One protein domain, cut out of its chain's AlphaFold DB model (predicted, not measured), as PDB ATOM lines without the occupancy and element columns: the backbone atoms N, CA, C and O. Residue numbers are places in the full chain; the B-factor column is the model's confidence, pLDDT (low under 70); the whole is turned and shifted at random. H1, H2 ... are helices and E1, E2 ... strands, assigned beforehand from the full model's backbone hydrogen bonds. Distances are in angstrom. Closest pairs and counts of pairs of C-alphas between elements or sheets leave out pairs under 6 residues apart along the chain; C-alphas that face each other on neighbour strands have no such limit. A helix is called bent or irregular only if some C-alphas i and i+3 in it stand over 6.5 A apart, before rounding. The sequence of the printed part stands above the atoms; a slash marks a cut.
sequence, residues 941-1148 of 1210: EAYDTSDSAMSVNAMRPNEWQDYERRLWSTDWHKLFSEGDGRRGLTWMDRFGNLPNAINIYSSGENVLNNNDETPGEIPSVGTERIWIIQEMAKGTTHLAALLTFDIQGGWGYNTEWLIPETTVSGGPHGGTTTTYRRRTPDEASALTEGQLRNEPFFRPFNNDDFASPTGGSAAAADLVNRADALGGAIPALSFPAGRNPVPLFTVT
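This is residues 941 to 1148 of the 1210 residues of an uncharacterized protein of Oleiharenicola lentus (UniProt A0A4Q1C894). With little regular structure, short helices and loops make a body from which the antiparallel hairpin E2-E3 sticks out as an arm. The printed part has 208 residues, 82 in named elements, mixed class: H1 to H3, E1, H4, H5, E2, E3, H6 to H11. It is compact, radius of gyration of the C-alphas 19.1 A, spanning 74 by 42 by 30 A.

E2, residues 1059 to 1064, and E3, 1072 to 1077, have N 1061 and O 1075 within hydrogen-bond range, 2.8 A. H2, residues 969 to 975, touches H3, 981 to 984; their closest C-alphas, of His 973 and Arg 983, are 4.5 A apart. H2 is irregular, C-alphas 970 and 973 being 7.2 A apart, with 0 of 3 O i to N i+4 pairs but 3 of 4 O i to N i+3 pairs within range.

H10, residues 1119 to 1129, is 14.7 A long, from C-alpha (206.733, 166.866, 179.289) to (203.631, 179.745, 173.032).

The printed part has no cut. Residues under pLDDT 70 include 1065 to 1071.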
ATOM      1  N   GLU A 941     216.961 183.339 182.177       94.50
ATOM      2  CA  GLU A 941     215.954 183.065 183.213       94.50
ATOM      3  C   GLU A 941     215.733 181.567 183.473       94.50
ATOM      4  O   GLU A 941     215.255 181.201 184.548       94.50
ATOM      5  N   ALA A 942     216.144 180.696 182.541       95.88
ATOM      6  CA  ALA A 942     216.116 179.244 182.704       95.88
ATOM      7  C   ALA A 942     217.077 178.721 183.772       95.88
ATOM      8  O   ALA A 942     216.809 177.664 184.347       95.88
ATOM      9  N   TYR A 943     218.146 179.462 184.068       95.00
ATOM     10  CA  TYR A 943     219.138 179.119 185.089       95.00
ATOM     11  C   TYR A 943     219.104 180.072 186.288       95.00
ATOM     12  O   TYR A 943     219.464 179.674 187.398       95.00
ATOM     13  N   ASP A 944     218.689 181.324 186.067       90.00
ATOM     14  CA  ASP A 944     218.759 182.401 187.049       90.00
ATOM     15  C   ASP A 944     217.652 183.445 186.837       90.00
ATOM     16  O   ASP A 944     217.659 184.191 185.865       90.00
ATOM     17  N   THR A 945     216.725 183.550 187.789       85.88
ATOM     18  CA  THR A 945     215.588 184.487 187.718       85.88
ATOM     19  C   THR A 945     215.933 185.941 188.076       85.88
ATOM     20  O   THR A 945     215.033 186.782 188.129       85.88
ATOM     21  N   SER A 946     217.206 186.280 188.323       78.75
ATOM     22  CA  SER A 946     217.659 187.643 188.657       78.75
ATOM     23  C   SER A 946     217.778 188.583 187.440       78.75
ATOM     24  O   SER A 946     218.734 189.347 187.293       78.75
ATOM     25  N   ASP A 947     216.762 188.556 186.577       66.25
ATOM     26  CA  ASP A 947     216.708 189.299 185.320       66.25
ATOM     27  C   ASP A 947     216.928 190.808 185.470       66.25
ATOM     28  O   ASP A 947     216.340 191.493 186.316       66.25
ATOM     29  N   SER A 948     217.709 191.365 184.543       74.00
ATOM     30  CA  SER A 948     217.835 192.813 184.420       74.00
ATOM     31  C   SER A 948     216.566 193.423 183.814       74.00
ATOM     32  O   SER A 948     216.030 192.947 182.811       74.00
ATOM     33  N   ALA A 949     216.122 194.560 184.359       76.62
ATOM     34  CA  ALA A 949     215.009 195.325 183.786       76.62
ATOM     35  C   ALA A 949     215.272 195.763 182.327       76.62
ATOM     36  O   ALA A 949     214.331 195.991 181.571       76.62
ATOM     37  N   MET A 950     216.546 195.863 181.928       79.06
ATOM     38  CA  MET A 950     216.968 196.109 180.549       79.06
ATOM     39  C   MET A 950     216.551 194.962 179.622       79.06
ATOM     40  O   MET A 950     215.901 195.217 178.613       79.06
ATOM     41  N   SER A 951     216.849 193.715 179.999       87.56
ATOM     42  CA  SER A 951     216.489 192.536 179.207       87.56
ATOM     43  C   SER A 951     214.975 192.399 179.041       87.56
ATOM     44  O   SER A 951     214.489 192.275 177.920       87.56
ATOM     45  N   VAL A 952     214.215 192.534 180.135       87.56
ATOM     46  CA  VAL A 952     212.743 192.446 180.104       87.56
ATOM     47  C   VAL A 952     212.134 193.509 179.181       87.56
ATOM     48  O   VAL A 952     211.175 193.229 178.467       87.56
ATOM     49  N   ASN A 953     212.686 194.727 179.167       89.00
ATOM     50  CA  ASN A 953     212.233 195.789 178.264       89.00
ATOM     51  C   ASN A 953     212.635 195.552 176.800       89.00
ATOM     52  O   ASN A 953     211.905 195.981 175.914       89.00
ATOM     53  N   ALA A 954     213.767 194.890 176.548       91.62
ATOM     54  CA  ALA A 954     214.247 194.587 175.202       91.62
ATOM     55  C   ALA A 954     213.493 193.419 174.543       91.62
ATOM     56  O   ALA A 954     213.195 193.489 173.350       91.62
ATOM     57  N   MET A 955     213.154 192.384 175.322       93.31
ATOM     58  CA  MET A 955     212.466 191.166 174.865       93.31
ATOM     59  C   MET A 955     210.934 191.306 174.794       93.31
ATOM     60  O   MET A 955     210.275 190.543 174.093       93.31
ATOM     61  N   ARG A 956     210.333 192.276 175.498       93.12
ATOM     62  CA  ARG A 956     208.883 192.542 175.458       93.12
ATOM     63  C   ARG A 956     208.551 193.566 174.359       93.12
ATOM     64  O   ARG A 956     208.926 194.731 174.522       93.12
ATOM     65  N   PRO A 957     207.760 193.216 173.324       93.06
ATOM     66  CA  PRO A 957     207.363 194.159 172.280       93.06
ATOM     67  C   PRO A 957     206.712 195.438 172.833       93.06
ATOM     68  O   PRO A 957     205.889 195.385 173.751       93.06
ATOM     69  N   ASN A 958     207.053 196.593 172.254       93.06
ATOM     70  CA  ASN A 958     206.659 197.922 172.747       93.06
ATOM     71  C   ASN A 958     205.136 198.141 172.796       93.06
ATOM     72  O   ASN A 958     204.649 198.879 173.649       93.06
ATOM     73  N   GLU A 959     204.371 197.434 171.958       91.00
ATOM     74  CA  GLU A 959     202.900 197.392 172.000       91.00
ATOM     75  C   GLU A 959     202.336 196.998 173.383       91.00
ATOM     76  O   GLU A 959     201.239 197.427 173.748       91.00
ATOM     77  N   TRP A 960     203.088 196.218 174.166       93.81
ATOM     78  CA  TRP A 960     202.644 195.637 175.435       93.81
ATOM     79  C   TRP A 960     203.219 196.322 176.680       93.81
ATOM     80  O   TRP A 960     202.951 195.874 177.795       93.81
ATOM     81  N   GLN A 961     203.990 197.405 176.522       92.44
ATOM     82  CA  GLN A 961     204.749 198.022 177.619       92.44
ATOM     83  C   GLN A 961     203.882 198.522 178.789       92.44
ATOM     84  O   GLN A 961     204.293 198.410 179.941       92.44
ATOM     85  N   ASP A 962     202.686 199.039 178.486       94.44
ATOM     86  CA  ASP A 962     201.781 199.671 179.453       94.44
ATOM     87  C   ASP A 962     200.773 198.673 180.062       94.44
ATOM     88  O   ASP A 962     199.983 199.039 180.931       94.44
ATOM     89  N   TYR A 963     200.783 197.407 179.626       95.50
ATOM     90  CA  TYR A 963     199.883 196.361 180.124       95.50
ATOM     91  C   TYR A 963     200.482 195.627 181.329       95.50
ATOM     92  O   TYR A 963     201.660 195.272 181.348       95.50
ATOM     93  N   GLU A 964     199.642 195.328 182.321       95.00
ATOM     94  CA  GLU A 964     200.044 194.622 183.542       95.00
ATOM     95  C   GLU A 964     200.639 193.233 183.251       95.00
ATOM     96  O   GLU A 964     200.034 192.425 182.546       95.00
ATOM     97  N   ARG A 965     201.781 192.906 183.879       91.69
ATOM     98  CA  ARG A 965     202.516 191.642 183.660       91.69
ATOM     99  C   ARG A 965     201.675 190.371 183.762       91.69
ATOM    100  O   ARG A 965     201.902 189.444 183.000       91.69
ATOM    101  N   ARG A 966     200.677 190.323 184.650       94.88
ATOM    102  CA  ARG A 966     199.767 189.168 184.819       94.88
ATOM    103  C   ARG A 966     198.929 188.827 183.575       94.88
ATOM    104  O   ARG A 966     198.245 187.810 183.571       94.88
ATOM    105  N   LEU A 967     198.917 189.709 182.575       95.50
ATOM    106  CA  LEU A 967     198.295 189.481 181.276       95.50
ATOM    107  C   LEU A 967     199.246 188.758 180.309       95.50
ATOM    108  O   LEU A 967     198.762 188.120 179.385       95.50
ATOM    109  N   TRP A 968     200.569 188.872 180.486       94.62
ATOM    110  CA  TRP A 968     201.591 188.395 179.543       94.62
ATOM    111  C   TRP A 968     201.673 186.866 179.501       94.62
ATOM    112  O   TRP A 968     201.615 186.223 180.549       94.62
ATOM    113  N   SER A 969     201.894 186.292 178.310       93.75
ATOM    114  CA  SER A 969     202.019 184.834 178.133       93.75
ATOM    115  C   SER A 969     203.090 184.227 179.055       93.75
ATOM    116  O   SER A 969     202.808 183.283 179.789       93.75
ATOM    117  N   THR A 970     204.278 184.845 179.152       93.38
ATOM    118  CA  THR A 970     205.369 184.387 180.040       93.38
ATOM    119  C   THR A 970     204.976 184.302 181.516       93.38
ATOM    120  O   THR A 970     205.442 183.424 182.242       93.38
ATOM    121  N   ASP A 971     204.099 185.198 181.973       94.50
ATOM    122  CA  ASP A 971     203.650 185.293 183.363       94.50
ATOM    123  C   ASP A 971     202.317 184.548 183.603       94.50
ATOM    124  O   ASP A 971     201.871 184.478 184.749       94.50
ATOM    125  N   TRP A 972     201.703 183.929 182.582       95.44
ATOM    126  CA  TRP A 972     200.419 183.213 182.693       95.44
ATOM    127  C   TRP A 972     200.459 182.078 183.727       95.44
ATOM    128  O   TRP A 972     199.521 181.901 184.507       95.44
ATOM    129  N   HIS A 973     201.594 181.380 183.830       95.38
ATOM    130  CA  HIS A 973     201.850 180.360 184.854       95.38
ATOM    131  C   HIS A 973     201.641 180.872 186.297       95.38
ATOM    132  O   HIS A 973     201.277 180.101 187.189       95.38
ATOM    133  N   LYS A 974     201.831 182.180 186.547       95.81
ATOM    134  CA  LYS A 974     201.712 182.797 187.881       95.81
ATOM    135  C   LYS A 974     200.270 182.839 188.383       95.81
ATOM    136  O   LYS A 974     200.068 182.938 189.592       95.81
ATOM    137  N   LEU A 975     199.291 182.707 187.483       95.75
ATOM    138  CA  LEU A 975     197.866 182.631 187.811       95.75
ATOM    139  C   LEU A 975     197.482 181.314 188.511       95.75
ATOM    140  O   LEU A 975     196.375 181.217 189.042       95.75
ATOM    141  N   PHE A 976     198.355 180.303 188.513       96.25
ATOM    142  CA  PHE A 976     198.103 178.978 189.088       96.25
ATOM    143  C   PHE A 976     198.924 178.744 190.365       96.25
ATOM    144  O   PHE A 976     199.957 179.380 190.580       96.25
ATOM    145  N   SER A 977     198.462 177.847 191.238       93.94
ATOM    146  CA  SER A 977     199.146 177.498 192.491       93.94
ATOM    147  C   SER A 977     200.348 176.571 192.262       93.94
ATOM    148  O   SER A 977     200.455 175.916 191.232       93.94
ATOM    149  N   GLU A 978     201.247 176.474 193.246       88.38
ATOM    150  CA  GLU A 978     202.510 175.712 193.145       88.38
ATOM    151  C   GLU A 978     202.350 174.191 192.942       88.38
ATOM    152  O   GLU A 978     203.319 173.518 192.611       88.38
ATOM    153  N   GLY A 979     201.139 173.647 193.113       91.25
ATOM    154  CA  GLY A 979     200.816 172.242 192.832       91.25
ATOM    155  C   GLY A 979     200.106 171.993 191.494       91.25
ATOM    156  O   GLY A 979     199.761 170.850 191.212       91.25
ATOM    157  N   ASP A 980     199.841 173.032 190.696       95.69
ATOM    158  CA  ASP A 980     199.223 172.913 189.370       95.69
ATOM    159  C   ASP A 980     200.314 172.787 188.297       95.69
ATOM    160  O   ASP A 980     201.248 173.588 188.258       95.69
ATOM    161  N   GLY A 981     200.199 171.812 187.391       95.19
ATOM    162  CA  GLY A 981     201.195 171.569 186.342       95.19
ATOM    163  C   GLY A 981     201.431 172.770 185.420       95.19
ATOM    164  O   GLY A 981     202.537 172.930 184.902       95.19
ATOM    165  N   ARG A 982     200.444 173.670 185.288       96.62
ATOM    166  CA  ARG A 982     200.559 174.924 184.520       96.62
ATOM    167  C   ARG A 982     201.518 175.926 185.145       96.62
ATOM    168  O   ARG A 982     202.019 176.796 184.441       96.62
ATOM    169  N   ARG A 983     201.852 175.775 186.432       95.56
ATOM    170  CA  ARG A 983     202.919 176.546 187.083       95.56
ATOM    171  C   ARG A 983     204.284 176.318 186.422       95.56
ATOM    172  O   ARG A 983     205.121 177.209 186.472       95.56
ATOM    173  N   GLY A 984     204.486 175.161 185.780       93.38
ATOM    174  CA  GLY A 984     205.699 174.815 185.031       93.38
ATOM    175  C   GLY A 984     205.748 175.324 183.584       93.38
ATOM    176  O   GLY A 984     206.713 175.023 182.888       93.38
ATOM    177  N   LEU A 985     204.740 176.069 183.109       95.25
ATOM    178  CA  LEU A 985     204.723 176.676 181.769       95.25
ATOM    179  C   LEU A 985     205.482 178.012 181.767       95.25
ATOM    180  O   LEU A 985     204.916 179.080 181.539       95.25
ATOM    181  N   THR A 986     206.770 177.958 182.096       94.56
ATOM    182  CA  THR A 986     207.650 179.127 182.122       94.56
ATOM    183  C   THR A 986     209.100 178.745 181.863       94.56
ATOM    184  O   THR A 986     209.531 177.643 182.206       94.56
ATOM    185  N   TRP A 987     209.856 179.677 181.285       94.31
ATOM    186  CA  TRP A 987     211.309 179.585 181.253       94.31
ATOM    187  C   TRP A 987     211.931 179.905 182.618       94.31
ATOM    188  O   TRP A 987     212.984 179.365 182.911       94.31
ATOM    189  N   MET A 988     211.285 180.689 183.491       92.62
ATOM    190  CA  MET A 988     211.842 181.087 184.796       92.62
ATOM    191  C   MET A 988     212.150 179.873 185.693       92.62
ATOM    192  O   MET A 988     211.246 179.120 186.046       92.62
ATOM    193  N   ASP A 989     213.417 179.700 186.082       92.69
ATOM    194  CA  ASP A 989     213.941 178.570 186.880       92.69
ATOM    195  C   ASP A 989     213.695 177.172 186.256       92.69
ATOM    196  O   ASP A 989     213.737 176.143 186.939       92.69
ATOM    197  N   ARG A 990     213.461 177.104 184.931       94.44
ATOM    198  CA  ARG A 990     213.126 175.854 184.218       94.44
ATOM    199  C   ARG A 990     214.157 174.747 184.441       94.44
ATOM    200  O   ARG A 990     213.775 173.584 184.608       94.44
ATOM    201  N   PHE A 991     215.439 175.101 184.467       95.31
ATOM    202  CA  PHE A 991     216.556 174.218 184.808       95.31
ATOM    203  C   PHE A 991     217.139 174.576 186.184       95.31
ATOM    204  O   PHE A 991     217.414 173.690 187.000       95.31
ATOM    205  N   GLY A 992     217.215 175.869 186.493       91.31
ATOM    206  CA  GLY A 992     217.798 176.426 187.708       91.31
ATOM    207  C   GLY A 992     219.326 176.397 187.700       91.31
ATOM    208  O   GLY A 992     219.959 176.135 186.681       91.31
ATOM    209  N   ASN A 993     219.941 176.652 188.854       87.88
ATOM    210  CA  ASN A 993     221.368 176.997 188.967       87.88
ATOM    211  C   ASN A 993     222.396 175.923 188.506       87.88
ATOM    212  O   ASN A 993     223.590 176.228 188.500       87.88
ATOM    213  N   LEU A 994     221.969 174.686 188.197       92.94
ATOM    214  CA  LEU A 994     222.794 173.533 187.769       92.94
ATOM    215  C   LEU A 994     224.260 173.599 188.278       92.94
ATOM    216  O   LEU A 994     225.138 174.025 187.534       92.94
ATOM    217  N   PRO A 995     224.560 173.231 189.542       89.69
ATOM    218  CA  PRO A 995     225.818 173.613 190.208       89.69
ATOM    219  C   PRO A 995     227.128 173.241 189.490       89.69
ATOM    220  O   PRO A 995     228.120 173.949 189.644       89.69
ATOM    221  N   ASN A 996     227.124 172.168 188.691       91.44
ATOM    222  CA  ASN A 996     228.283 171.690 187.927       91.44
ATOM    223  C   ASN A 996     228.388 172.317 186.517       91.44
ATOM    224  O   ASN A 996     229.271 171.939 185.745       91.44
ATOM    225  N   ALA A 997     227.476 173.226 186.154       96.12
ATOM    226  CA  ALA A 997     227.433 173.884 184.853       96.12
ATOM    227  C   ALA A 997     228.360 175.104 184.791       96.12
ATOM    228  O   ALA A 997     228.426 175.885 185.743       96.12
ATOM    229  N   ILE A 998     229.035 175.284 183.658       97.00
ATOM    230  CA  ILE A 998     229.879 176.435 183.329       97.00
ATOM    231  C   ILE A 998     229.372 177.028 182.022       97.00
ATOM    232  O   ILE A 998     229.328 176.342 181.002       97.00
ATOM    233  N   ASN A 999     229.007 178.306 182.060       97.25
ATOM    234  CA  ASN A 999     228.553 179.049 180.894       97.25
ATOM    235  C   ASN A 999     229.749 179.578 180.102       97.25
ATOM    236  O   ASN A 999     230.600 180.275 180.656       97.25
ATOM    237  N   ILE A1000     229.813 179.231 178.819       97.06
ATOM    238  CA  ILE A1000     230.905 179.575 177.910       97.06
ATOM    239  C   ILE A1000     230.279 180.363 176.760       97.06
ATOM    240  O   ILE A1000     229.624 179.803 175.879       97.06
ATOM    241  N   TYR A1001     230.408 181.682 176.830       96.44
ATOM    242  CA  TYR A1001     229.613 182.629 176.049       96.44
ATOM    243  C   TYR A1001     230.508 183.551 175.215       96.44
ATOM    244  O   TYR A1001     231.707 183.648 175.457       96.44
ATOM    245  N   SER A1002     229.929 184.262 174.247       94.75
ATOM    246  CA  SER A1002     230.632 185.277 173.454       94.75
ATOM    247  C   SER A1002     229.826 186.573 173.363       94.75
ATOM    248  O   SER A1002     228.711 186.593 172.843       94.75
ATOM    249  N   SER A1003     230.424 187.702 173.757       91.94
ATOM    250  CA  SER A1003     229.846 189.029 173.471       91.94
ATOM    251  C   SER A1003     229.949 189.446 171.988       91.94
ATOM    252  O   SER A1003     229.369 190.455 171.580       91.94
ATOM    253  N   GLY A1004     230.622 188.651 171.149       89.56
ATOM    254  CA  GLY A1004     230.654 188.789 169.692       89.56
ATOM    255  C   GLY A1004     229.480 188.130 168.961       89.56
ATOM    256  O   GLY A1004     229.287 188.431 167.783       89.56
ATOM    257  N   GLU A1005     228.689 187.295 169.648       90.25
ATOM    258  CA  GLU A1005     227.595 186.479 169.093       90.25
ATOM    259  C   GLU A1005     226.728 187.204 168.057       90.25
ATOM    260  O   GLU A1005     226.347 188.357 168.271       90.25
ATOM    261  N   ASN A1006     226.395 186.516 166.961       86.94
ATOM    262  CA  ASN A1006     225.520 187.003 165.888       86.94
ATOM    263  C   ASN A1006     224.110 186.398 166.002       86.94
ATOM    264  O   ASN A1006     223.140 187.141 166.146       86.94
ATOM    265  N   VAL A1007     223.995 185.067 166.029       88.50
ATOM    266  CA  VAL A1007     222.719 184.332 166.163       88.50
ATOM    267  C   VAL A1007     222.036 184.669 167.488       88.50
ATOM    268  O   VAL A1007     220.827 184.913 167.533       88.50
ATOM    269  N   LEU A1008     222.833 184.736 168.558       93.00
ATOM    270  CA  LEU A1008     222.394 185.046 169.918       93.00
ATOM    271  C   LEU A1008     222.593 186.527 170.291       93.00
ATOM    272  O   LEU A1008     222.671 186.846 171.477       93.00
ATOM    273  N   ASN A1009     222.714 187.438 169.313       91.75
ATOM    274  CA  ASN A1009     222.889 188.869 169.589       91.75
ATOM    275  C   ASN A1009     221.698 189.457 170.385       91.75
ATOM    276  O   ASN A1009     220.559 189.035 170.198       91.75
ATOM    277  N   ASN A1010     221.966 190.423 171.272       92.44
ATOM    278  CA  ASN A1010     220.971 191.100 172.109       92.44
ATOM    279  C   ASN A1010     220.109 192.075 171.278       92.44
ATOM    280  O   ASN A1010     220.500 192.504 170.195       92.44
ATOM    281  N   ASN A1011     218.947 192.466 171.814       89.25
ATOM    282  CA  ASN A1011     218.081 193.514 171.248       89.25
ATOM    283  C   ASN A1011     218.098 194.799 172.103       89.25
ATOM    284  O   ASN A1011     217.076 195.435 172.348       89.25
ATOM    285  N   ASP A1012     219.274 195.140 172.621       83.75
ATOM    286  CA  ASP A1012     219.541 196.300 173.477       83.75
ATOM    287  C   ASP A1012     219.645 197.626 172.700       83.75
ATOM    288  O   ASP A1012     219.332 198.681 173.251       83.75
ATOM    289  N   GLU A1013     220.010 197.586 171.417       84.38
ATOM    290  CA  GLU A1013     220.034 198.766 170.534       84.38
ATOM    291  C   GLU A1013     218.637 199.264 170.122       84.38
ATOM    292  O   GLU A1013     218.443 200.463 169.918       84.38
ATOM    293  N   THR A1014     217.661 198.357 170.020       87.25
ATOM    294  CA  THR A1014     216.273 198.639 169.601       87.25
ATOM    295  C   THR A1014     215.251 198.004 170.562       87.25
ATOM    296  O   THR A1014     214.472 197.140 170.150       87.25
ATOM    297  N   PRO A1015     215.232 198.385 171.860       89.69
ATOM    298  CA  PRO A1015     214.457 197.669 172.872       89.69
ATOM    299  C   PRO A1015     212.960 197.616 172.558       89.69
ATOM    300  O   PRO A1015     212.326 198.646 172.320       89.69
ATOM    301  N   GLY A1016     212.397 196.406 172.574       88.81
ATOM    302  CA  GLY A1016     210.973 196.162 172.344       88.81
ATOM    303  C   GLY A1016     210.505 196.363 170.896       88.81
ATOM    304  O   GLY A1016     209.318 196.190 170.614       88.81
ATOM    305  N   GLU A1017     211.393 196.686 169.957       91.19
ATOM    306  CA  GLU A1017     211.108 196.545 168.528       91.19
ATOM    307  C   GLU A1017     211.465 195.115 168.102       91.19
ATOM    308  O   GLU A1017     212.536 194.618 168.442       91.19
ATOM    309  N   ILE A1018     210.562 194.429 167.393       88.44
ATOM    310  CA  ILE A1018     210.846 193.093 166.843       88.44
ATOM    311  C   ILE A1018     211.812 193.287 165.662       88.44
ATOM    312  O   ILE A1018     211.432 193.989 164.719       88.44
ATOM    313  N   PRO A1019     213.027 192.704 165.671       85.69
ATOM    314  CA  PRO A1019     213.973 192.910 164.579       85.69
ATOM    315  C   PRO A1019     213.490 192.294 163.257       85.69
ATOM    316  O   PRO A1019     212.754 191.302 163.234       85.69
ATOM    317  N   SER A1020     213.938 192.872 162.140       80.94
ATOM    318  CA  SER A1020     213.716 192.314 160.800       80.94
ATOM    319  C   SER A1020     214.368 190.937 160.661       80.94
ATOM    320  O   SER A1020     215.458 190.717 161.179       80.94
ATOM    321  N   VAL A1021     213.726 190.028 159.920       73.31
ATOM    322  CA  VAL A1021     214.236 188.664 159.687       73.31
ATOM    323  C   VAL A1021     215.606 188.702 158.997       73.31
ATOM    324  O   VAL A1021     215.736 189.294 157.926       73.31
ATOM    325  N   GLY A1022     216.592 188.038 159.601       72.12
ATOM    326  CA  GLY A1022     217.973 187.910 159.132       72.12
ATOM    327  C   GLY A1022     218.732 186.852 159.947       72.12
ATOM    328  O   GLY A1022     218.135 186.172 160.780       72.12
ATOM    329  N   THR A1023     220.034 186.705 159.703       69.88
ATOM    330  CA  THR A1023     220.928 185.773 160.423       69.88
ATOM    331  C   THR A1023     221.279 186.274 161.831       69.88
ATOM    332  O   THR A1023     221.357 185.496 162.783       69.88
ATOM    333  N   GLU A1024     221.451 187.588 161.984       82.38
ATOM    334  CA  GLU A1024     221.716 188.251 163.260       82.38
ATOM    335  C   GLU A1024     220.441 188.389 164.121       82.38
ATOM    336  O   GLU A1024     219.353 188.660 163.616       82.38
ATOM    337  N   ARG A1025     220.576 188.198 165.444       87.12
ATOM    338  CA  ARG A1025     219.491 188.222 166.456       87.12
ATOM    339  C   ARG A1025     218.379 187.189 166.238       87.12
ATOM    340  O   ARG A1025     217.351 187.284 166.909       87.12
ATOM    341  N   ILE A1026     218.549 186.198 165.357       85.31
ATOM    342  CA  ILE A1026     217.463 185.280 164.972       85.31
ATOM    343  C   ILE A1026     216.815 184.568 166.169       85.31
ATOM    344  O   ILE A1026     215.594 184.448 166.196       85.31
ATOM    345  N   TRP A1027     217.572 184.206 167.213       89.81
ATOM    346  CA  TRP A1027     216.997 183.631 168.439       89.81
ATOM    347  C   TRP A1027     216.031 184.596 169.151       89.81
ATOM    348  O   TRP A1027     214.932 184.205 169.541       89.81
ATOM    349  N   ILE A1028     216.388 185.883 169.254       90.38
ATOM    350  CA  ILE A1028     215.499 186.904 169.829       90.38
ATOM    351  C   ILE A1028     214.305 187.174 168.912       90.38
ATOM    352  O   ILE A1028     213.192 187.334 169.406       90.38
ATOM    353  N   ILE A1029     214.503 187.198 167.590       88.62
ATOM    354  CA  ILE A1029     213.402 187.361 166.630       88.62
ATOM    355  C   ILE A1029     212.358 186.263 166.838       88.62
ATOM    356  O   ILE A1029     211.171 186.579 166.856       88.62
ATOM    357  N   GLN A1030     212.783 185.013 167.045       86.81
ATOM    358  CA  GLN A1030     211.874 183.918 167.370       86.81
ATOM    359  C   GLN A1030     211.108 184.217 168.675       86.81
ATOM    360  O   GLN A1030     209.884 184.361 168.650       86.81
ATOM    361  N   GLU A1031     211.798 184.420 169.801       90.56
ATOM    362  CA  GLU A1031     211.148 184.674 171.100       90.56
ATOM    363  C   GLU A1031     210.205 185.897 171.102       90.56
ATOM    364  O   GLU A1031     209.113 185.846 171.671       90.56
ATOM    365  N   MET A1032     210.562 186.984 170.410       91.50
ATOM    366  CA  MET A1032     209.723 188.184 170.295       91.50
ATOM    367  C   MET A1032     208.569 188.042 169.291       91.50
ATOM    368  O   MET A1032     207.588 188.785 169.386       91.50
ATOM    369  N   ALA A1033     208.656 187.122 168.326       89.38
ATOM    370  CA  ALA A1033     207.632 186.934 167.302       89.38
ATOM    371  C   ALA A1033     206.550 185.908 167.675       89.38
ATOM    372  O   ALA A1033     205.492 185.947 167.036       89.38
ATOM    373  N   LYS A1034     206.753 185.039 168.681       89.81
ATOM    374  CA  LYS A1034     205.769 184.017 169.116       89.81
ATOM    375  C   LYS A1034     204.344 184.573 169.164       89.81
ATOM    376  O   LYS A1034     204.109 185.666 169.685       89.81
ATOM    377  N   GLY A1035     203.379 183.851 168.595       88.44
ATOM    378  CA  GLY A1035     201.962 184.240 168.546       88.44
ATOM    379  C   GLY A1035     201.611 185.489 167.709       88.44
ATOM    380  O   GLY A1035     200.429 185.793 167.526       88.44
ATOM    381  N   THR A1036     202.580 186.242 167.183       88.31
ATOM    382  CA  THR A1036     202.319 187.442 166.367       88.31
ATOM    383  C   THR A1036     202.023 187.095 164.902       88.31
ATOM    384  O   THR A1036     202.120 185.953 164.472       88.31
ATOM    385  N   THR A1037     201.682 188.100 164.093       82.69
ATOM    386  CA  THR A1037     201.659 187.983 162.622       82.69
ATOM    387  C   THR A1037     202.933 188.544 161.976       82.69
ATOM    388  O   THR A1037     202.888 188.994 160.830       82.69
ATOM    389  N   HIS A1038     204.049 188.606 162.713       82.62
ATOM    390  CA  HIS A1038     205.346 188.997 162.160       82.62
ATOM    391  C   HIS A1038     205.833 187.955 161.141       82.62
ATOM    392  O   HIS A1038     205.490 186.779 161.247       82.62
ATOM    393  N   LEU A1039     206.653 188.364 160.163       73.56
ATOM    394  CA  LEU A1039     207.103 187.462 159.097       73.56
ATOM    395  C   LEU A1039     207.833 186.225 159.645       73.56
ATOM    396  O   LEU A1039     207.615 185.140 159.122       73.56
ATOM    397  N   ALA A1040     208.615 186.367 160.720       70.88
ATOM    398  CA  ALA A1040     209.252 185.231 161.393       70.88
ATOM    399  C   ALA A1040     208.225 184.175 161.845       70.88
ATOM    400  O   ALA A1040     208.297 183.032 161.408       70.88
ATOM    401  N   ALA A1041     207.202 184.579 162.607       69.06
ATOM    402  CA  ALA A1041     206.147 183.680 163.085       69.06
ATOM    403  C   ALA A1041     205.310 183.063 161.948       69.06
ATOM    404  O   ALA A1041     204.843 181.932 162.048       69.06
ATOM    405  N   LEU A1042     205.138 183.787 160.835       67.00
ATOM    406  CA  LEU A1042     204.481 183.254 159.636       67.00
ATOM    407  C   LEU A1042     205.336 182.211 158.897       67.00
ATOM    408  O   LEU A1042     204.774 181.349 158.226       67.00
ATOM    409  N   LEU A1043     206.667 182.290 159.001       66.56
ATOM    410  CA  LEU A1043     207.596 181.306 158.438       66.56
ATOM    411  C   LEU A1043     207.755 180.072 159.335       66.56
ATOM    412  O   LEU A1043     208.074 179.010 158.819       66.56
ATOM    413  N   THR A1044     207.499 180.188 160.641       63.59
ATOM    414  CA  THR A1044     207.553 179.071 161.601       63.59
ATOM    415  C   THR A1044     206.242 178.279 161.720       63.59
ATOM    416  O   THR A1044     206.118 177.442 162.601       63.59
ATOM    417  N   PHE A1045     205.244 178.586 160.885       57.94
ATOM    418  CA  PHE A1045     203.956 177.890 160.694       57.94
ATOM    419  C   PHE A1045     203.003 177.682 161.890       57.94
ATOM    420  O   PHE A1045     201.829 177.398 161.640       57.94
ATOM    421  N   ASP A1046     203.421 177.910 163.134       66.38
ATOM    422  CA  ASP A1046     202.564 177.854 164.321       66.38
ATOM    423  C   ASP A1046     202.395 179.228 165.003       66.38
ATOM    424  O   ASP A1046     203.357 179.977 165.184       66.38
ATOM    425  N   ILE A1047     201.154 179.593 165.358       81.06
ATOM    426  CA  ILE A1047     200.796 180.926 165.876       81.06
ATOM    427  C   ILE A1047     199.857 180.842 167.092       81.06
ATOM    428  O   ILE A1047     198.743 181.390 167.087       81.06
ATOM    429  N   GLN A1048     200.351 180.195 168.144       88.44
ATOM    430  CA  GLN A1048     199.745 180.104 169.476       88.44
ATOM    431  C   GLN A1048     200.384 181.071 170.495       88.44
ATOM    432  O   GLN A1048     201.501 181.549 170.303       88.44
ATOM    433  N   GLY A1049     199.668 181.375 171.586       91.25
ATOM    434  CA  GLY A1049     200.195 182.115 172.744       91.25
ATOM    435  C   GLY A1049     200.912 183.440 172.434       91.25
ATOM    436  O   GLY A1049     200.410 184.323 171.728       91.25
ATOM    437  N   GLY A1050     202.114 183.563 172.999       92.69
ATOM    438  CA  GLY A1050     203.113 184.570 172.668       92.69
ATOM    439  C   GLY A1050     202.684 186.012 172.931       92.69
ATOM    440  O   GLY A1050     202.158 186.342 173.992       92.69
ATOM    441  N   TRP A1051     202.938 186.869 171.944       93.25
ATOM    442  CA  TRP A1051     202.645 188.304 171.945       93.25
ATOM    443  C   TRP A1051     201.478 188.684 171.017       93.25
ATOM    444  O   TRP A1051     201.243 189.865 170.759       93.25
ATOM    445  N   GLY A1052     200.724 187.705 170.506       91.94
ATOM    446  CA  GLY A1052     199.514 187.948 169.720       91.94
ATOM    447  C   GLY A1052     198.285 188.199 170.589       91.94
ATOM    448  O   GLY A1052     197.980 187.396 171.460       91.94
ATOM    449  N   TYR A1053     197.527 189.263 170.324       93.38
ATOM    450  CA  TYR A1053     196.263 189.532 171.025       93.38
ATOM    451  C   TYR A1053     195.212 188.437 170.766       93.38
ATOM    452  O   TYR A1053     194.968 188.096 169.605       93.38
ATOM    453  N   ASN A1054     194.543 187.935 171.811       94.06
ATOM    454  CA  ASN A1054     193.406 187.020 171.653       94.06
ATOM    455  C   ASN A1054     192.144 187.784 171.215       94.06
ATOM    456  O   ASN A1054     191.724 188.763 171.836       94.06
ATOM    457  N   THR A1055     191.530 187.322 170.126       91.44
ATOM    458  CA  THR A1055     190.346 187.938 169.519       91.44
ATOM    459  C   THR A1055     189.108 187.911 170.415       91.44
ATOM    460  O   THR A1055     188.284 188.816 170.289       91.44
ATOM    461  N   GLU A1056     189.006 186.975 171.364       90.62
ATOM    462  CA  GLU A1056     187.901 186.913 172.336       90.62
ATOM    463  C   GLU A1056     187.838 188.150 173.250       90.62
ATOM    464  O   GLU A1056     186.778 188.523 173.757       90.62
ATOM    465  N   TRP A1057     188.957 188.868 173.412       94.25
ATOM    466  CA  TRP A1057     189.007 190.107 174.189       94.25
ATOM    467  C   TRP A1057     188.701 191.374 173.380       94.25
ATOM    468  O   TRP A1057     188.808 192.475 173.931       94.25
ATOM    469  N   LEU A1058     188.349 191.279 172.093       93.06
ATOM    470  CA  LEU A1058     188.009 192.447 171.273       93.06
ATOM    471  C   LEU A1058     186.708 193.120 171.740       93.06
ATOM    472  O   LEU A1058     185.695 192.475 171.994       93.06
ATOM    473  N   ILE A1059     186.720 194.453 171.795       91.25
ATOM    474  CA  ILE A1059     185.539 195.268 172.095       91.25
ATOM    475  C   ILE A1059     184.954 195.801 170.775       91.25
ATOM    476  O   ILE A1059     185.701 196.385 169.980       91.25
ATOM    477  N   PRO A1060     183.638 195.642 170.524       88.62
ATOM    478  CA  PRO A1060     182.979 196.254 169.379       88.62
ATOM    479  C   PRO A1060     182.853 197.769 169.575       88.62
ATOM    480  O   PRO A1060     182.336 198.251 170.581       88.62
ATOM    481  N   GLU A1061     183.279 198.527 168.572       83.25
ATOM    482  CA  GLU A1061     183.236 199.983 168.540       83.25
ATOM    483  C   GLU A1061     182.302 200.438 167.418       83.25
ATOM    484  O   GLU A1061     182.479 200.103 166.248       83.25
ATOM    485  N   THR A1062     181.242 201.163 167.771       80.25
ATOM    486  CA  THR A1062     180.211 201.577 166.813       80.25
ATOM    487  C   THR A1062     180.459 203.001 166.332       80.25
ATOM    488  O   THR A1062     180.162 203.962 167.040       80.25
ATOM    489  N   THR A1063     180.942 203.145 165.098       73.75
ATOM    490  CA  THR A1063     181.105 204.450 164.450       73.75
ATOM    491  C   THR A1063     179.875 204.774 163.602       73.75
ATOM    492  O   THR A1063     179.515 204.034 162.685       73.75
ATOM    493  N   VAL A1064     179.226 205.906 163.887       70.44
ATOM    494  CA  VAL A1064     178.108 206.426 163.084       70.44
ATOM    495  C   VAL A1064     178.659 207.385 162.033       70.44
ATOM    496  O   VAL A1064     179.157 208.461 162.363       70.44
ATOM    497  N   SER A1065     178.559 207.019 160.754       63.78
ATOM    498  CA  SER A1065     179.015 207.885 159.663       63.78
ATOM    499  C   SER A1065     178.065 209.070 159.473       63.78
ATOM    500  O   SER A1065     176.928 208.891 159.040       63.78
ATOM    501  N   GLY A1066     178.538 210.295 159.730       59.84
ATOM    502  CA  GLY A1066     177.758 211.544 159.643       59.84
ATOM    503  C   GLY A1066     177.362 212.009 158.229       59.84
ATOM    504  O   GLY A1066     177.159 213.201 158.013       59.84
ATOM    505  N   GLY A1067     177.303 211.101 157.251       62.38
ATOM    506  CA  GLY A1067     176.907 211.396 155.872       62.38
ATOM    507  C   GLY A1067     175.388 211.297 155.640       62.38
ATOM    508  O   GLY A1067     174.673 210.730 156.465       62.38
ATOM    509  N   PRO A1068     174.866 211.769 154.487       58.03
ATOM    510  CA  PRO A1068     173.423 211.771 154.196       58.03
ATOM    511  C   PRO A1068     172.775 210.383 154.079       58.03
ATOM    512  O   PRO A1068     171.561 210.283 153.943       58.03
ATOM    513  N   HIS A1069     173.579 209.319 154.053       59.75
ATOM    514  CA  HIS A1069     173.157 207.920 154.077       59.75
ATOM    515  C   HIS A1069     173.787 207.297 155.328       59.75
ATOM    516  O   HIS A1069     174.815 206.630 155.237       59.75
ATOM    517  N   GLY A1070     173.236 207.626 156.500       56.88
ATOM    518  CA  GLY A1070     173.816 207.291 157.804       56.88
ATOM    519  C   GLY A1070     173.970 205.786 158.006       56.88
ATOM    520  O   GLY A1070     173.021 205.106 158.391       56.88
ATOM    521  N   GLY A1071     175.171 205.279 157.734       64.31
ATOM    522  CA  GLY A1071     175.566 203.898 157.975       64.31
ATOM    523  C   GLY A1071     176.224 203.751 159.342       64.31
ATOM    524  O   GLY A1071     177.129 204.514 159.695       64.31
ATOM    525  N   THR A1072     175.780 202.748 160.090       72.75
ATOM    526  CA  THR A1072     176.436 202.285 161.312       72.75
ATOM    527  C   THR A1072     177.512 201.273 160.932       72.75
ATOM    528  O   THR A1072     177.194 200.237 160.349       72.75
ATOM    529  N   THR A1073     178.772 201.548 161.265       76.94
ATOM    530  CA  THR A1073     179.876 200.598 161.081       76.94
ATOM    531  C   THR A1073     180.364 200.136 162.446       76.94
ATOM    532  O   THR A1073     180.820 200.950 163.247       76.94
ATOM    533  N   THR A1074     180.281 198.832 162.704       81.50
ATOM    534  CA  THR A1074     180.919 198.209 163.869       81.50
ATOM    535  C   THR A1074     182.334 197.795 163.486       81.50
ATOM    536  O   THR A1074     182.517 196.895 162.666       81.50
ATOM    537  N   THR A1075     183.325 198.462 164.063       85.25
ATOM    538  CA  THR A1075     184.723 198.026 164.083       85.25
ATOM    539  C   THR A1075     184.993 197.230 165.361       85.25
ATOM    540  O   THR A1075     184.165 197.202 166.269       85.25
ATOM    541  N   TYR A1076     186.145 196.569 165.442       87.69
ATOM    542  CA  TYR A1076     186.609 195.908 166.661       87.69
ATOM    543  C   TYR A1076     187.964 196.484 167.046       87.69
ATOM    544  O   TYR A1076     188.824 196.658 166.181       87.69
ATOM    545  N   ARG A1077     188.157 196.766 168.335       91.12
ATOM    546  CA  ARG A1077     189.434 197.234 168.883       91.12
ATOM    547  C   ARG A1077     189.867 196.393 170.075       91.12
ATOM    548  O   ARG A1077     189.049 195.747 170.729       91.12
ATOM    549  N   ARG A1078     191.166 196.427 170.372       92.62
ATOM    550  CA  ARG A1078     191.718 195.844 171.600       92.62
ATOM    551  C   ARG A1078     191.231 196.626 172.826       92.62
ATOM    552  O   ARG A1078     190.852 197.798 172.714       92.62
ATOM    553  N   ARG A1079     191.269 195.977 173.989       94.31
ATOM    554  CA  ARG A1079     191.157 196.635 175.297       94.31
ATOM    555  C   ARG A1079     192.336 197.576 175.497       94.31
ATOM    556  O   ARG A1079     193.454 197.204 175.161       94.31
ATOM    557  N   THR A1080     192.101 198.758 176.055       94.25
ATOM    558  CA  THR A1080     193.190 199.600 176.578       94.25
ATOM    559  C   THR A1080     193.814 198.954 177.828       94.25
ATOM    560  O   THR A1080     193.187 198.072 178.421       94.25
ATOM    561  N   PRO A1081     195.005 199.393 178.285       95.94
ATOM    562  CA  PRO A1081     195.571 198.936 179.557       95.94
ATOM    563  C   PRO A1081     194.595 199.060 180.737       95.94
ATOM    564  O   PRO A1081     194.387 198.089 181.464       95.94
ATOM    565  N   ASP A1082     193.897 200.195 180.858       94.44
ATOM    566  CA  ASP A1082     192.862 200.410 181.881       94.44
ATOM    567  C   ASP A1082     191.701 199.402 181.760       94.44
ATOM    568  O   ASP A1082     191.279 198.808 182.752       94.44
ATOM    569  N   GLU A1083     191.192 199.151 180.548       95.38
ATOM    570  CA  GLU A1083     190.114 198.177 180.303       95.38
ATOM    571  C   GLU A1083     190.547 196.714 180.506       95.38
ATOM    572  O   GLU A1083     189.694 195.847 180.735       95.38
ATOM    573  N   ALA A1084     191.846 196.427 180.387       95.62
ATOM    574  CA  ALA A1084     192.443 195.122 180.650       95.62
ATOM    575  C   ALA A1084     192.734 194.915 182.149       95.62
ATOM    576  O   ALA A1084     192.547 193.807 182.654       95.62
ATOM    577  N   SER A1085     193.080 195.978 182.891       93.69
ATOM    578  CA  SER A1085     193.262 195.939 184.354       93.69
ATOM    579  C   SER A1085     192.014 195.424 185.094       93.69
ATOM    580  O   SER A1085     192.112 194.742 186.113       93.69
ATOM    581  N   ALA A1086     190.821 195.647 184.531       94.75
ATOM    582  CA  ALA A1086     189.553 195.179 185.087       94.75
ATOM    583  C   ALA A1086     189.301 193.660 184.936       94.75
ATOM    584  O   ALA A1086     188.352 193.143 185.531       94.75
ATOM    585  N   LEU A1087     190.105 192.932 184.149       96.00
ATOM    586  CA  LEU A1087     189.975 191.479 183.992       96.00
ATOM    587  C   LEU A1087     190.442 190.755 185.258       96.00
ATOM    588  O   LEU A1087     191.505 191.055 185.795       96.00
ATOM    589  N   THR A1088     189.685 189.764 185.725       95.94
ATOM    590  CA  THR A1088     190.065 188.951 186.893       95.94
ATOM    591  C   THR A1088     190.998 187.800 186.510       95.94
ATOM    592  O   THR A1088     190.912 187.259 185.411       95.94
ATOM    593  N   GLU A1089     191.841 187.340 187.437       94.19
ATOM    594  CA  GLU A1089     192.681 186.149 187.215       94.19
ATOM    595  C   GLU A1089     191.869 184.897 186.858       94.19
ATOM    596  O   GLU A1089     192.314 184.069 186.074       94.19
ATOM    597  N   GLY A1090     190.661 184.751 187.418       92.94
ATOM    598  CA  GLY A1090     189.776 183.627 187.105       92.94
ATOM    599  C   GLY A1090     189.297 183.628 185.654       92.94
ATOM    600  O   GLY A1090     189.111 182.560 185.085       92.94
ATOM    601  N   GLN A1091     189.148 184.809 185.048       94.19
ATOM    602  CA  GLN A1091     188.898 184.926 183.614       94.19
ATOM    603  C   GLN A1091     190.159 184.591 182.812       94.19
ATOM    604  O   GLN A1091     190.080 183.790 181.893       94.19
ATOM    605  N   LEU A1092     191.320 185.125 183.208       94.94
ATOM    606  CA  LEU A1092     192.597 184.920 182.508       94.94
ATOM    607  C   LEU A1092     193.110 183.468 182.538       94.94
ATOM    608  O   LEU A1092     193.843 183.061 181.641       94.94
ATOM    609  N   ARG A1093     192.727 182.676 183.551       93.31
ATOM    610  CA  ARG A1093     193.001 181.227 183.606       93.31
ATOM    611  C   ARG A1093     192.197 180.421 182.584       93.31
ATOM    612  O   ARG A1093     192.699 179.410 182.111       93.31
ATOM    613  N   ASN A1094     190.969 180.848 182.286       89.25
ATOM    614  CA  ASN A1094     190.093 180.176 181.322       89.25
ATOM    615  C   ASN A1094     190.319 180.695 179.894       89.25
ATOM    616  O   ASN A1094     190.208 179.937 178.948       89.25
ATOM    617  N   GLU A1095     190.619 181.987 179.753       92.19
ATOM    618  CA  GLU A1095     190.804 182.682 178.481       92.19
ATOM    619  C   GLU A1095     192.068 183.551 178.572       92.19
ATOM    620  O   GLU A1095     192.020 184.652 179.138       92.19
ATOM    621  N   PRO A1096     193.221 183.084 178.058       93.88
ATOM    622  CA  PRO A1096     194.448 183.873 178.040       93.88
ATOM    623  C   PRO A1096     194.245 185.227 177.333       93.88
ATOM    624  O   PRO A1096     193.429 185.360 176.417       93.88
ATOM    625  N   PHE A1097     194.952 186.270 177.784       96.00
ATOM    626  CA  PHE A1097     194.858 187.613 177.180       96.00
ATOM    627  C   PHE A1097     195.535 187.678 175.802       96.00
ATOM    628  O   PHE A1097     195.056 188.341 174.877       96.00
ATOM    629  N   PHE A1098     196.634 186.939 175.674       95.19
ATOM    630  CA  PHE A1098     197.267 186.587 174.409       95.19
ATOM    631  C   PHE A1098     196.592 185.356 173.807       95.19
ATOM    632  O   PHE A1098     195.753 184.748 174.471       95.19
ATOM    633  N   ARG A1099     196.898 185.024 172.547       93.50
ATOM    634  CA  ARG A1099     196.261 183.924 171.801       93.50
ATOM    635  C   ARG A1099     196.159 182.636 172.633       93.50
ATOM    636  O   ARG A1099     197.040 182.379 173.453       93.50
ATOM    637  N   PRO A1100     195.128 181.804 172.402       91.62
ATOM    638  CA  PRO A1100     195.080 180.483 173.010       91.62
ATOM    639  C   PRO A1100     196.322 179.655 172.643       91.62
ATOM    640  O   PRO A1100     197.012 179.919 171.651       91.62
ATOM    641  N   PHE A1101     196.600 178.663 173.479       91.94
ATOM    642  CA  PHE A1101     197.539 177.586 173.182       91.94
ATOM    643  C   PHE A1101     196.901 176.623 172.174       91.94
ATOM    644  O   PHE A1101     195.681 176.483 172.170       91.94
ATOM    645  N   ASN A1102     197.695 175.913 171.372       90.31
ATOM    646  CA  ASN A1102     197.174 174.849 170.501       90.31
ATOM    647  C   ASN A1102     196.601 173.676 171.303       90.31
ATOM    648  O   ASN A1102     195.691 172.982 170.850       90.31
ATOM    649  N   ASN A1103     197.138 173.448 172.502       91.44
ATOM    650  CA  ASN A1103     196.585 172.503 173.451       91.44
ATOM    651  C   ASN A1103     195.485 173.180 174.292       91.44
ATOM    652  O   ASN A1103     195.746 173.736 175.364       91.44
ATOM    653  N   ASP A1104     194.246 173.101 173.794       88.88
ATOM    654  CA  ASP A1104     193.038 173.624 174.450       88.88
ATOM    655  C   ASP A1104     192.871 173.126 175.904       88.88
ATOM    656  O   ASP A1104     192.298 173.827 176.746       88.88
ATOM    657  N   ASP A1105     193.404 171.943 176.253       92.00
ATOM    658  CA  ASP A1105     193.292 171.417 177.616       92.00
ATOM    659  C   ASP A1105     194.034 172.280 178.645       92.00
ATOM    660  O   ASP A1105     193.647 172.255 179.813       92.00
ATOM    661  N   PHE A1106     195.029 173.102 178.284       93.50
ATOM    662  CA  PHE A1106     195.678 173.997 179.257       93.50
ATOM    663  C   PHE A1106     194.689 174.985 179.898       93.50
ATOM    664  O   PHE A1106     194.764 175.235 181.107       93.50
ATOM    665  N   ALA A1107     193.716 175.490 179.138       88.31
ATOM    666  CA  ALA A1107     192.648 176.345 179.656       88.31
ATOM    667  C   ALA A1107     191.614 175.569 180.503       88.31
ATOM    668  O   ALA A1107     190.870 176.161 181.287       88.31
ATOM    669  N   SER A1108     191.578 174.233 180.404       90.50
ATOM    670  CA  SER A1108     190.616 173.385 181.113       90.50
ATOM    671  C   SER A1108     190.765 173.500 182.639       90.50
ATOM    672  O   SER A1108     191.831 173.181 183.186       90.50
ATOM    673  N   PRO A1109     189.702 173.864 183.385       86.81
ATOM    674  CA  PRO A1109     189.748 173.913 184.847       86.81
ATOM    675  C   PRO A1109     190.050 172.559 185.502       86.81
ATOM    676  O   PRO A1109     190.577 172.526 186.612       86.81
ATOM    677  N   THR A1110     189.723 171.449 184.829       87.25
ATOM    678  CA  THR A1110     189.888 170.079 185.342       87.25
ATOM    679  C   THR A1110     191.042 169.314 184.698       87.25
ATOM    680  O   THR A1110     191.647 168.484 185.368       87.25
ATOM    681  N   GLY A1111     191.340 169.564 183.416       90.38
ATOM    682  CA  GLY A1111     192.381 168.850 182.662       90.38
ATOM    683  C   GLY A1111     193.747 169.541 182.649       90.38
ATOM    684  O   GLY A1111     194.773 168.863 182.650       90.38
ATOM    685  N   GLY A1112     193.787 170.878 182.700       93.88
ATOM    686  CA  GLY A1112     194.984 171.636 182.319       93.88
ATOM    687  C   GLY A1112     196.210 171.423 183.195       93.88
ATOM    688  O   GLY A1112     197.325 171.431 182.684       93.88
ATOM    689  N   SER A1113     196.023 171.131 184.485       95.69
ATOM    690  CA  SER A1113     197.134 170.753 185.366       95.69
ATOM    691  C   SER A1113     197.794 169.436 184.946       95.69
ATOM    692  O   SER A1113     198.990 169.280 185.157       95.69
ATOM    693  N   ALA A1114     197.039 168.474 184.406       96.19
ATOM    694  CA  ALA A1114     197.588 167.204 183.939       96.19
ATOM    695  C   ALA A1114     198.202 167.362 182.541       96.19
ATOM    696  O   ALA A1114     199.327 166.924 182.321       96.19
ATOM    697  N   ALA A1115     197.515 168.070 181.637       95.69
ATOM    698  CA  ALA A1115     198.029 168.372 180.302       95.69
ATOM    699  C   ALA A1115     199.380 169.107 180.358       95.69
ATOM    700  O   ALA A1115     200.313 168.706 179.674       95.69
ATOM    701  N   ALA A1116     199.526 170.116 181.225       95.38
ATOM    702  CA  ALA A1116     200.772 170.869 181.408       95.38
ATOM    703  C   ALA A1116     201.815 170.182 182.319       95.38
ATOM    704  O   ALA A1116     202.922 170.701 182.500       95.38
ATOM    705  N   ALA A1117     201.466 169.048 182.939       93.56
ATOM    706  CA  ALA A1117     202.413 168.191 183.654       93.56
ATOM    707  C   ALA A1117     203.124 167.201 182.720       93.56
ATOM    708  O   ALA A1117     204.228 166.766 183.045       93.56
ATOM    709  N   ASP A1118     202.523 166.879 181.572       92.88
ATOM    710  CA  ASP A1118     203.179 166.118 180.514       92.88
ATOM    711  C   ASP A1118     204.355 166.908 179.912       92.88
ATOM    712  O   ASP A1118     204.249 168.106 179.633       92.88
ATOM    713  N   LEU A1119     205.491 166.231 179.730       87.38
ATOM    714  CA  LEU A1119     206.733 166.866 179.289       87.38
ATOM    715  C   LEU A1119     206.692 167.293 177.819       87.38
ATOM    716  O   LEU A1119     207.292 168.315 177.495       87.38
ATOM    717  N   VAL A1120     205.985 166.565 176.948       87.06
ATOM    718  CA  VAL A1120     205.889 166.900 175.519       87.06
ATOM    719  C   VAL A1120     204.977 168.104 175.331       87.06
ATOM    720  O   VAL A1120     205.382 169.077 174.705       87.06
ATOM    721  N   ASN A1121     203.802 168.102 175.966       92.62
ATOM    722  CA  ASN A1121     202.903 169.257 175.964       92.62
ATOM    723  C   ASN A1121     203.574 170.512 176.551       92.62
ATOM    724  O   ASN A1121     203.421 171.614 176.028       92.62
ATOM    725  N   ARG A1122     204.331 170.364 177.648       93.00
ATOM    726  CA  ARG A1122     205.084 171.478 178.238       93.00
ATOM    727  C   ARG A1122     206.188 171.978 177.306       93.00
ATOM    728  O   ARG A1122     206.398 173.185 177.235       93.00
ATOM    729  N   ALA A1123     206.892 171.077 176.625       91.38
ATOM    730  CA  ALA A1123     207.940 171.433 175.677       91.38
ATOM    731  C   ALA A1123     207.382 172.195 174.465       91.38
ATOM    732  O   ALA A1123     207.919 173.252 174.146       91.38
ATOM    733  N   ASP A1124     206.261 171.738 173.894       90.31
ATOM    734  CA  ASP A1124     205.520 172.441 172.833       90.31
ATOM    735  C   ASP A1124     205.147 173.867 173.258       90.31
ATOM    736  O   ASP A1124     205.463 174.839 172.572       90.31
ATOM    737  N   ALA A1125     204.585 174.019 174.461       92.69
ATOM    738  CA  ALA A1125     204.227 175.326 174.998       92.69
ATOM    739  C   ALA A1125     205.446 176.247 175.202       92.69
ATOM    740  O   ALA A1125     205.375 177.434 174.883       92.69
ATOM    741  N   LEU A1126     206.566 175.727 175.722       92.38
ATOM    742  CA  LEU A1126     207.816 176.485 175.889       92.38
ATOM    743  C   LEU A1126     208.446 176.870 174.539       92.38
ATOM    744  O   LEU A1126     208.985 177.972 174.404       92.38
ATOM    745  N   GLY A1127     208.328 175.986 173.547       88.69
ATOM    746  CA  GLY A1127     208.654 176.227 172.149       88.69
ATOM    747  C   GLY A1127     207.774 177.326 171.557       88.69
ATOM    748  O   GLY A1127     208.225 178.460 171.449       88.69
ATOM    749  N   GLY A1128     206.529 177.024 171.190       87.75
ATOM    750  CA  GLY A1128     205.695 177.899 170.358       87.75
ATOM    751  C   GLY A1128     204.969 179.041 171.085       87.75
ATOM    752  O   GLY A1128     204.715 180.082 170.479       87.75
ATOM    753  N   ALA A1129     204.633 178.891 172.373       91.50
ATOM    754  CA  ALA A1129     203.631 179.745 173.032       91.50
ATOM    755  C   ALA A1129     204.141 180.626 174.189       91.50
ATOM    756  O   ALA A1129     203.547 181.673 174.471       91.50
ATOM    757  N   ILE A1130     205.213 180.236 174.880       94.25
ATOM    758  CA  ILE A1130     205.769 180.955 176.035       94.25
ATOM    759  C   ILE A1130     207.071 181.660 175.612       94.25
ATOM    760  O   ILE A1130     208.091 180.994 175.412       94.25
ATOM    761  N   PRO A1131     207.073 182.997 175.459       93.31
ATOM    762  CA  PRO A1131     208.269 183.740 175.085       93.31
ATOM    763  C   PRO A1131     209.168 183.992 176.297       93.31
ATOM    764  O   PRO A1131     208.678 184.291 177.390       93.31
ATOM    765  N   ALA A1132     210.479 183.907 176.094       93.25
ATOM    766  CA  ALA A1132     211.481 184.375 177.042       93.25
ATOM    767  C   ALA A1132     211.406 185.904 177.221       93.25
ATOM    768  O   ALA A1132     211.150 186.656 176.279       93.25
ATOM    769  N   LEU A1133     211.653 186.371 178.447       92.12
ATOM    770  CA  LEU A1133     211.842 187.787 178.790       92.12
ATOM    771  C   LEU A1133     213.320 188.138 179.014       92.12
ATOM    772  O   LEU A1133     213.681 189.316 179.125       92.12
ATOM    773  N   SER A1134     214.172 187.121 179.054       93.94
ATOM    774  CA  SER A1134     215.609 187.237 179.243       93.94
ATOM    775  C   SER A1134     216.398 187.057 177.934       93.94
ATOM    776  O   SER A1134     215.957 186.382 177.003       93.94
ATOM    777  N   PHE A1135     217.574 187.681 177.847       94.56
ATOM    778  CA  PHE A1135     218.538 187.469 176.765       94.56
ATOM    779  C   PHE A1135     219.118 186.037 176.804       94.56
ATOM    780  O   PHE A1135     219.027 185.368 177.837       94.56
ATOM    781  N   PRO A1136     219.734 185.542 175.713       94.75
ATOM    782  CA  PRO A1136     220.311 184.199 175.691       94.75
ATOM    783  C   PRO A1136     221.633 184.111 176.474       94.75
ATOM    784  O   PRO A1136     222.484 185.006 176.409       94.75
ATOM    785  N   ALA A1137     221.842 182.989 177.166       95.62
ATOM    786  CA  ALA A1137     223.042 182.702 177.955       95.62
ATOM    787  C   ALA A1137     224.322 182.582 177.101       95.62
ATOM    788  O   ALA A1137     225.401 182.957 177.546       95.62
ATOM    789  N   GLY A1138     224.216 182.151 175.841       95.69
ATOM    790  CA  GLY A1138     225.359 182.028 174.928       95.69
ATOM    791  C   GLY A1138     226.028 183.347 174.532       95.69
ATOM    792  O   GLY A1138     227.159 183.325 174.050       95.69
ATOM    793  N   ARG A1139     225.381 184.490 174.793       94.75
ATOM    794  CA  ARG A1139     225.962 185.832 174.633       94.75
ATOM    795  C   ARG A1139     226.303 186.529 175.951       94.75
ATOM    796  O   ARG A1139     227.102 187.465 175.964       94.75
ATOM    797  N   ASN A1140     225.685 186.114 177.052       94.31
ATOM    798  CA  ASN A1140     225.646 186.886 178.288       94.31
ATOM    799  C   ASN A1140     226.069 186.016 179.485       94.31
ATOM    800  O   ASN A1140     225.637 184.869 179.583       94.31
ATOM    801  N   PRO A1141     226.848 186.541 180.445       94.06
ATOM    802  CA  PRO A1141     227.177 185.793 181.652       94.06
ATOM    803  C   PRO A1141     225.915 185.513 182.486       94.06
ATOM    804  O   PRO A1141     225.137 186.427 182.762       94.06
ATOM    805  N   VAL A1142     225.740 184.273 182.958       93.12
ATOM    806  CA  VAL A1142     224.655 183.920 183.894       93.12
ATOM    807  C   VAL A1142     224.978 184.536 185.269       93.12
ATOM    808  O   VAL A1142     226.035 184.206 185.817       93.12
ATOM    809  N   PRO A1143     224.149 185.420 185.863       90.25
ATOM    810  CA  PRO A1143     224.559 186.182 187.050       90.25
ATOM    811  C   PRO A1143     224.927 185.315 188.272       90.25
ATOM    812  O   PRO A1143     225.983 185.526 188.875       90.25
ATOM    813  N   LEU A1144     224.148 184.275 188.585       88.81
ATOM    814  CA  LEU A1144     224.442 183.278 189.629       88.81
ATOM    815  C   LEU A1144     225.770 182.536 189.399       88.81
ATOM    816  O   LEU A1144     226.432 182.115 190.354       88.81
ATOM    817  N   PHE A1145     226.193 182.379 188.145       90.81
ATOM    818  CA  PHE A1145     227.435 181.686 187.805       90.81
ATOM    819  C   PHE A1145     228.643 182.610 188.023       90.81
ATOM    820  O   PHE A1145     229.704 182.144 188.433       90.81
ATOM    821  N   THR A1146     228.476 183.931 187.882       82.25
ATOM    822  CA  THR A1146     229.518 184.937 188.165       82.25
ATOM    823  C   THR A1146     229.979 184.891 189.620       82.25
ATOM    824  O   THR A1146     231.178 184.949 189.882       82.25
ATOM    825  N   VAL A1147     229.053 184.698 190.568       74.12
ATOM    826  CA  VAL A1147     229.353 184.564 192.014       74.12
ATOM    827  C   VAL A1147     230.293 183.384 192.307       74.12
ATOM    828  O   VAL A1147     230.994 183.376 193.314       74.12
ATOM    829  N   THR A1148     230.313 182.389 191.419       77.25
ATOM    830  CA  THR A1148     231.072 181.137 191.545       77.25
ATOM    831  C   THR A1148     232.172 180.990 190.486       77.25
ATOM    832  O   THR A1148     232.739 179.912 190.353       77.25
TER     833      THR A1148